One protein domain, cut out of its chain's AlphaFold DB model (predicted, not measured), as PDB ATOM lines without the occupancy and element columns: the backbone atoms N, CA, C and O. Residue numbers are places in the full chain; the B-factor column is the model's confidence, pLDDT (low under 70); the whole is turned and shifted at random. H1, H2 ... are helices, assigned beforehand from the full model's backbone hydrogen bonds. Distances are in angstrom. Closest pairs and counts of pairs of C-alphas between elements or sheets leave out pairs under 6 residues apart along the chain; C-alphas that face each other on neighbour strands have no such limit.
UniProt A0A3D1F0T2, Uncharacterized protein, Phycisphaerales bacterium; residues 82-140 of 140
ATOM      1  N   SER A  82     101.527  39.553  53.232       71.94
ATOM      2  CA  SER A  82     101.159  39.554  54.656       71.94
ATOM      3  C   SER A  82      99.685  39.182  54.874       71.94
ATOM      4  O   SER A  82      99.326  38.558  55.877       71.94
ATOM      5  N   TRP A  83      98.818  39.539  53.926       72.31
ATOM      6  CA  TRP A  83      97.400  39.186  53.935       72.31
ATOM      7  C   TRP A  83      97.131  37.712  53.644       72.31
ATOM      8  O   TRP A  83      96.318  37.101  54.341       72.31
ATOM      9  N   GLN A  84      97.809  37.132  52.653       75.56
ATOM     10  CA  GLN A  84      97.708  35.700  52.347       75.56
ATOM     11  C   GLN A  84      98.040  34.841  53.572       75.56
ATOM     12  O   GLN A  84      97.345  33.860  53.844       75.56
ATOM     13  N   ASP A  85      99.029  35.254  54.362       72.06
ATOM     14  CA  ASP A  85      99.386  34.550  55.593       72.06
ATOM     15  C   ASP A  85      98.274  34.633  56.651       72.06
ATOM     16  O   ASP A  85      97.947  33.630  57.285       72.06
ATOM     17  N   ARG A  86      97.608  35.789  56.802       68.56
ATOM     18  CA  ARG A  86      96.468  35.932  57.732       68.56
ATOM     19  C   ARG A  86      95.253  35.105  57.318       68.56
ATOM     20  O   ARG A  86      94.569  34.562  58.181       68.56
ATOM     21  N   LEU A  87      94.972  35.019  56.018       69.38
ATOM     22  CA  LEU A  87      93.843  34.242  55.503       69.38
ATOM     23  C   LEU A  87      94.022  32.742  55.757       69.38
ATOM     24  O   LEU A  87      93.063  32.085  56.161       69.38
ATOM     25  N   LYS A  88      95.246  32.222  55.597       70.75
ATOM     26  CA  LYS A  88      95.559  30.815  55.898       70.75
ATOM     27  C   LYS A  88      95.335  30.468  57.372       70.75
ATOM     28  O   LYS A  88      94.774  29.419  57.663       70.75
ATOM     29  N   LEU A  89      95.672  31.372  58.298       67.62
ATOM     30  CA  LEU A  89      95.407  31.135  59.724       67.62
ATOM     31  C   LEU A  89      93.910  30.983  60.036       67.62
ATOM     32  O   LEU A  89      93.544  30.183  60.893       67.62
ATOM     33  N   HIS A  90      93.031  31.719  59.351       68.44
ATOM     34  CA  HIS A  90      91.595  31.642  59.627       68.44
ATOM     35  C   HIS A  90      90.961  30.319  59.187       68.44
ATOM     36  O   HIS A  90      90.041  29.845  59.857       68.44
ATOM     37  N   THR A  91      91.445  29.707  58.103       71.69
ATOM     38  CA  THR A  91      90.913  28.420  57.632       71.69
ATOM     39  C   THR A  91      91.272  27.261  58.555       71.69
ATOM     40  O   THR A  91      90.498  26.315  58.673       71.69
ATOM     41  N   ASP A  92      92.395  27.357  59.266       74.25
ATOM     42  CA  ASP A  92      92.870  26.293  60.158       74.25
ATOM     43  C   ASP A  92      92.090  26.231  61.482       74.25
ATOM     44  O   ASP A  92      92.110  25.218  62.183       74.25
ATOM     45  N   TRP A  93      91.354  27.293  61.821       81.88
ATOM     46  CA  TRP A  93      90.534  27.368  63.034       81.88
ATOM     47  C   TRP A  93      89.082  26.985  62.827       81.88
ATOM     48  O   TRP A  93      88.302  27.045  63.776       81.88
ATOM     49  N   GLN A  94      88.690  26.618  61.616       89.81
ATOM     50  CA  GLN A  94      87.322  26.230  61.320       89.81
ATOM     51  C   GLN A  94      87.243  24.727  61.091       89.81
ATOM     52  O   GLN A  94      88.110  24.106  60.476       89.81
ATOM     53  N   CYS A  95      86.173  24.112  61.582       90.19
ATOM     54  CA  CYS A  95      85.889  22.729  61.260       90.19
ATOM     55  C   CYS A  95      85.685  22.609  59.746       90.19
ATOM     56  O   CYS A  95      84.728  23.159  59.209       90.19
ATOM     57  N   GLN A  96      86.519  21.823  59.062       89.12
ATOM     58  CA  GLN A  96      86.422  21.645  57.606       89.12
ATOM     59  C   GLN A  96      85.087  21.051  57.124       89.12
ATOM     60  O   GLN A  96      84.826  21.031  55.927       89.12
ATOM     61  N   GLN A  97      84.258  20.525  58.032       92.12
ATOM     62  CA  GLN A  97      82.977  19.917  57.680       92.12
ATOM     63  C   GLN A  97      81.775  20.845  57.888       92.12
ATOM     64  O   GLN A  97      80.865  20.819  57.069       92.12
ATOM     65  N   CYS A  98      81.748  21.642  58.960       93.19
ATOM     66  CA  CYS A  98      80.601  22.501  59.290       93.19
ATOM     67  C   CYS A  98      80.937  23.997  59.395       93.19
ATOM     68  O   CYS A  98      80.037  24.805  59.584       93.19
ATOM     69  N   GLY A  99      82.213  24.381  59.303       91.00
ATOM     70  CA  GLY A  99      82.665  25.767  59.454       91.00
ATOM     71  C   GLY A  99      82.693  26.283  60.897       91.00
ATOM     72  O   GLY A  99      83.080  27.430  61.120       91.00
ATOM     73  N   TYR A 100      82.320  25.465  61.891       91.00
ATOM     74  CA  TYR A 100      82.325  25.878  63.297       91.00
ATOM     75  C   TYR A 100      83.730  26.269  63.762       91.00
ATOM     76  O   TYR A 100      84.704  25.575  63.473       91.00
ATOM     77  N   THR A 101      83.830  27.369  64.504       89.81
ATOM     78  CA  THR A 101      85.111  27.887  64.994       89.81
ATOM     79  C   THR A 101      85.620  27.035  66.156       89.81
ATOM     80  O   THR A 101      84.947  26.881  67.168       89.81
ATOM     81  N   LEU A 102      86.828  26.494  66.025       88.25
ATOM     82  CA  LEU A 102      87.450  25.576  66.979       88.25
ATOM     83  C   LEU A 102      88.295  26.284  68.057       88.25
ATOM     84  O   LEU A 102      88.983  25.632  68.842       88.25
ATOM     85  N   LEU A 103      88.267  27.618  68.104       84.19
ATOM     86  CA  LEU A 103      89.009  28.410  69.086       84.19
ATOM     87  C   LEU A 103      88.519  28.118  70.514       84.19
ATOM     88  O   LEU A 103      87.324  28.141  70.791       84.19
ATOM     89  N   ASN A 104      89.468  27.904  71.430       81.69
ATOM     90  CA  ASN A 104      89.239  27.684  72.867       81.69
ATOM     91  C   ASN A 104      88.390  26.455  73.248       81.69
ATOM     92  O   ASN A 104      87.914  26.376  74.381       81.69
ATOM     93  N   LEU A 105      88.248  25.466  72.363       85.44
ATOM     94  CA  LEU A 105      87.670  24.176  72.740       85.44
ATOM     95  C   LEU A 105      88.681  23.342  73.540       85.44
ATOM     96  O   LEU A 105      89.855  23.245  73.184       85.44
ATOM     97  N   THR A 106      88.217  22.718  74.621       85.25
ATOM     98  CA  THR A 106      89.002  21.766  75.429       85.25
ATOM     99  C   THR A 106      88.881  20.325  74.930       85.25
ATOM    100  O   THR A 106      89.641  19.457  75.355       85.25
ATOM    101  N   THR A 107      87.935  20.059  74.029       90.75
ATOM    102  CA  THR A 107      87.650  18.738  73.463       90.75
ATOM    103  C   THR A 107      88.350  18.548  72.116       90.75
ATOM    104  O   THR A 107      88.618  19.511  71.406       90.75
ATOM    105  N   SER A 108      88.625  17.297  71.732       91.75
ATOM    106  CA  SER A 108      89.179  16.929  70.413       91.75
ATOM    107  C   SER A 108      88.108  16.687  69.341       91.75
ATOM    108  O   SER A 108      88.398  16.160  68.267       91.75
ATOM    109  N   THR A 109      86.856  17.036  69.635       94.88
ATOM    110  CA  THR A 109      85.685  16.801  68.786       94.88
ATOM    111  C   THR A 109      84.885  18.081  68.606       94.88
ATOM    112  O   THR A 109      84.714  18.868  69.541       94.88
ATOM    113  N   CYS A 110      84.404  18.301  67.380       94.62
ATOM    114  CA  CYS A 110      83.575  19.452  67.046       94.62
ATOM    115  C   CYS A 110      82.188  19.317  67.703       94.62
ATOM    116  O   CYS A 110      81.558  18.273  67.527       94.62
ATOM    117  N   PRO A 111      81.685  20.346  68.412       94.31
ATOM    118  CA  PRO A 111      80.397  20.271  69.103       94.31
ATOM    119  C   PRO A 111      79.197  20.199  68.147       94.31
ATOM    120  O   PRO A 111      78.191  19.594  68.492       94.31
ATOM    121  N   GLU A 112      79.313  20.770  66.944       96.50
ATOM    122  CA  GLU A 112      78.228  20.790  65.953       96.50
ATOM    123  C   GLU A 112      78.131  19.478  65.166       96.50
ATOM    124  O   GLU A 112      77.064  18.888  65.040       96.50
ATOM    125  N   CYS A 113      79.254  18.999  64.617       96.44
ATOM    126  CA  CYS A 113      79.243  17.861  63.690       96.44
ATOM    127  C   CYS A 113      79.894  16.586  64.244       96.44
ATOM    128  O   CYS A 113      79.988  15.594  63.523       96.44
ATOM    129  N   GLY A 114      80.425  16.611  65.469       96.12
ATOM    130  CA  GLY A 114      81.063  15.463  66.126       96.12
ATOM    131  C   GLY A 114      82.403  15.018  65.527       96.12
ATOM    132  O   GLY A 114      83.015  14.072  66.022       96.12
ATOM    133  N   LYS A 115      82.893  15.678  64.469       94.62
ATOM    134  CA  LYS A 115      84.135  15.286  63.791       94.62
ATOM    135  C   LYS A 115      85.333  15.490  64.717       94.62
ATOM    136  O   LYS A 115      85.507  16.579  65.271       94.62
ATOM    137  N   GLY A 116      86.159  14.456  64.847       92.50
ATOM    138  CA  GLY A 116      87.443  14.545  65.535       92.50
ATOM    139  C   GLY A 116      88.431  15.420  64.764       92.50
ATOM    140  O   GLY A 116      88.482  15.375  63.533       92.50
ATOM    141  N   PHE A 117      89.226  16.205  65.478       88.44
ATOM    142  CA  PHE A 117      90.324  16.994  64.922       88.44
ATOM    143  C   PHE A 117      91.590  16.807  65.763       88.44
ATOM    144  O   PHE A 117      91.537  16.402  66.924       88.44
ATOM    145  N   ASN A 118      92.750  17.095  65.172       85.81
ATOM    146  CA  ASN A 118      94.018  16.993  65.881       85.81
ATOM    147  C   ASN A 118      94.216  18.224  66.779       85.81
ATOM    148  O   ASN A 118      94.403  19.338  66.288       85.81
ATOM    149  N   THR A 119      94.200  18.021  68.095       84.94
ATOM    150  CA  THR A 119      94.388  19.084  69.092       84.94
ATOM    151  C   THR A 119      95.751  19.766  68.986       84.94
ATOM    152  O   THR A 119      95.839  20.955  69.284       84.94
ATOM    153  N   GLN A 120      96.785  19.072  68.487       85.69
ATOM    154  CA  GLN A 120      98.123  19.646  68.295       85.69
ATOM    155  C   GLN A 120      98.116  20.825  67.312       85.69
ATOM    156  O   GLN A 120      98.831  21.804  67.520       85.69
ATOM    157  N   ILE A 121      97.273  20.761  66.273       79.50
ATOM    158  CA  ILE A 121      97.135  21.827  65.268       79.50
ATOM    159  C   ILE A 121      96.513  23.079  65.908       79.50
ATOM    160  O   ILE A 121      96.923  24.208  65.635       79.50
ATOM    161  N   ILE A 122      95.565  22.892  66.831       80.81
ATOM    162  CA  ILE A 122      94.905  23.999  67.532       80.81
ATOM    163  C   ILE A 122      95.851  24.658  68.537       80.81
ATOM    164  O   ILE A 122      95.926  25.882  68.584       80.81
ATOM    165  N   THR A 123      96.610  23.882  69.314       84.81
ATOM    166  CA  THR A 123      97.597  24.457  70.243       84.81
ATOM    167  C   THR A 123      98.700  25.211  69.507       84.81
ATOM    168  O   THR A 123      98.997  26.341  69.885       84.81
ATOM    169  N   ALA A 124      99.236  24.653  68.417       83.19
ATOM    170  CA  ALA A 124     100.260  25.324  67.616       83.19
ATOM    171  C   ALA A 124      99.744  26.642  67.016       83.19
ATOM    172  O   ALA A 124     100.428  27.665  67.035       83.19
ATOM    173  N   SER A 125      98.505  26.647  66.523       78.50
ATOM    174  CA  SER A 125      97.908  27.851  65.945       78.50
ATOM    175  C   SER A 125      97.509  28.895  66.998       78.50
ATOM    176  O   SER A 125      97.618  30.094  66.733       78.50
ATOM    177  N   LYS A 126      97.138  28.474  68.217       82.81
ATOM    178  CA  LYS A 126      96.950  29.371  69.368       82.81
ATOM    179  C   LYS A 126      98.263  30.040  69.778       82.81
ATOM    180  O   LYS A 126      98.288  31.253  69.965       82.81
ATOM    181  N   GLU A 127      99.352  29.280  69.865       86.94
ATOM    182  CA  GLU A 127     100.681  29.830  70.161       86.94
ATOM    183  C   GLU A 127     101.137  30.819  69.084       86.94
ATOM    184  O   GLU A 127     101.610  31.908  69.413       86.94
ATOM    185  N   ALA A 128     100.934  30.491  67.804       81.56
ATOM    186  CA  ALA A 128     101.229  31.400  66.697       81.56
ATOM    187  C   ALA A 128     100.410  32.700  66.785       81.56
ATOM    188  O   ALA A 128     100.949  33.789  66.578       81.56
ATOM    189  N   HIS A 129      99.126  32.612  67.145       80.12
ATOM    190  CA  HIS A 129      98.270  33.782  67.346       80.12
ATOM    191  C   HIS A 129      98.749  34.662  68.512       80.12
ATOM    192  O   HIS A 129      98.851  35.883  68.359       80.12
ATOM    193  N   ASP A 130      99.111  34.058  69.646       85.12
ATOM    194  CA  ASP A 130      99.641  34.780  70.810       85.12
ATOM    195  C   ASP A 130     100.997  35.440  70.506       85.12
ATOM    196  O   ASP A 130     101.244  36.582  70.910       85.12
ATOM    197  N   GLN A 131     101.869  34.771  69.746       85.12
ATOM    198  CA  GLN A 131     103.127  35.357  69.269       85.12
ATOM    199  C   GLN A 131     102.880  36.540  68.329       85.12
ATOM    200  O   GLN A 131     103.512  37.588  68.476       85.12
ATOM    201  N   MET A 132     101.919  36.420  67.410       75.44
ATOM    202  CA  MET A 132     101.555  37.504  66.497       75.44
ATOM    203  C   MET A 132     101.017  38.733  67.253       75.44
ATOM    204  O   MET A 132     101.321  39.872  66.886       75.44
ATOM    205  N   PHE A 133     100.258  38.519  68.334       78.19
ATOM    206  CA  PHE A 133      99.801  39.592  69.220       78.19
ATOM    207  C   PHE A 133     100.952  40.250  69.988       78.19
ATOM    208  O   PHE A 133     100.997  41.480  70.078       78.19
ATOM    209  N   LYS A 134     101.915  39.466  70.489       78.00
ATOM    210  CA  LYS A 134     103.113  40.003  71.157       78.00
ATOM    211  C   LYS A 134     103.950  40.882  70.233       78.00
ATOM    212  O   LYS A 134     104.379  41.948  70.659       78.00
ATOM    213  N   ILE A 135     104.138  40.479  68.975       75.94
ATOM    214  CA  ILE A 135     104.890  41.277  67.995       75.94
ATOM    215  C   ILE A 135     104.190  42.622  67.743       75.94
ATOM    216  O   ILE A 135     104.849  43.657  67.758       75.94
ATOM    217  N   LYS A 136     102.854  42.642  67.617       63.78
ATOM    218  CA  LYS A 136     102.090  43.898  67.471       63.78
ATOM    219  C   LYS A 136     102.195  44.824  68.686       63.78
ATOM    220  O   LYS A 136     102.193  46.038  68.518       63.78
ATOM    221  N   LEU A 137     102.262  44.272  69.897       64.38
ATOM    222  CA  LEU A 137     102.375  45.062  71.130       64.38
ATOM    223  C   LEU A 137     103.771  45.669  71.328       64.38
ATOM    224  O   LEU A 137     103.902  46.650  72.053       64.38
ATOM    225  N   LEU A 138     104.798  45.114  70.680       69.56
ATOM    226  CA  LEU A 138     106.182  45.585  70.782       69.56
ATOM    227  C   LEU A 138     106.542  46.687  69.769       69.56
ATOM    228  O   LEU A 138     107.688  47.125  69.753       69.56
ATOM    229  N   GLY A 139     105.575  47.178  68.984       46.00
ATOM    230  CA  GLY A 139     105.707  48.436  68.245       46.00
ATOM    231  C   GLY A 139     106.800  48.444  67.174       46.00
ATOM    232  O   GLY A 139     107.573  49.398  67.113       46.00
ATOM    233  N   TRP A 140     106.855  47.391  66.358       41.62
ATOM    234  CA  TRP A 140     107.562  47.395  65.073       41.62
ATOM    235  C   TRP A 140     106.577  47.621  63.928       41.62
ATOM    236  O   TRP A 140     105.474  47.023  63.978       41.62
TER     237      TRP A 140
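What this domain is: This is residues 82 to 140 of the 140 residues of an uncharacterized protein of Phycisphaerales bacterium (UniProt A0A3D1F0T2). The long helix H2 and the shorter H1 make a narrow V, with a head of loops, residues 93 to 118, at its narrow end. Residues 82 to 88 of H1 and 130 to 140, mostly H2, stick out at the open end. The printed part has 59 residues, with two named helices, H1 then H2, and no named strand; the class is all helix. It is loose, with a radius of gyration of the C-alphas of 13.0 A, and elongated, spanning 41 by 22 by 14 A.

Where its parts are: H2, residues 119 to 137, measures 27.3 A and ends at C-alpha 137 (102.375, 45.062, 71.130). H1, residues 82 to 92, measures 16.6 A from C-alpha 82 (101.159, 39.554, 54.656).

How they stand to each other: H2, with residues 122 to 125 alone, only just touches H1, with 3 pairs of C-alphas within 8 A; the closest, of Leu 89 and Ser 125, are 7.5 A apart. This helical hairpin runs opposite ways at a shallow tilt of 32 degrees, only just short of steep. Every O i to N i+4 pair is within hydrogen-bond range in H2, and 6 of 7 in H1.

The domain as a whole: The C-alphas farthest apart, of Gly 114 and Trp 140, are 41.5 A apart. The printed part has no cut; the link is long, 26 residues. Residues 86 to 87, 89 to 90 and 136 to 140 have pLDDT under 70.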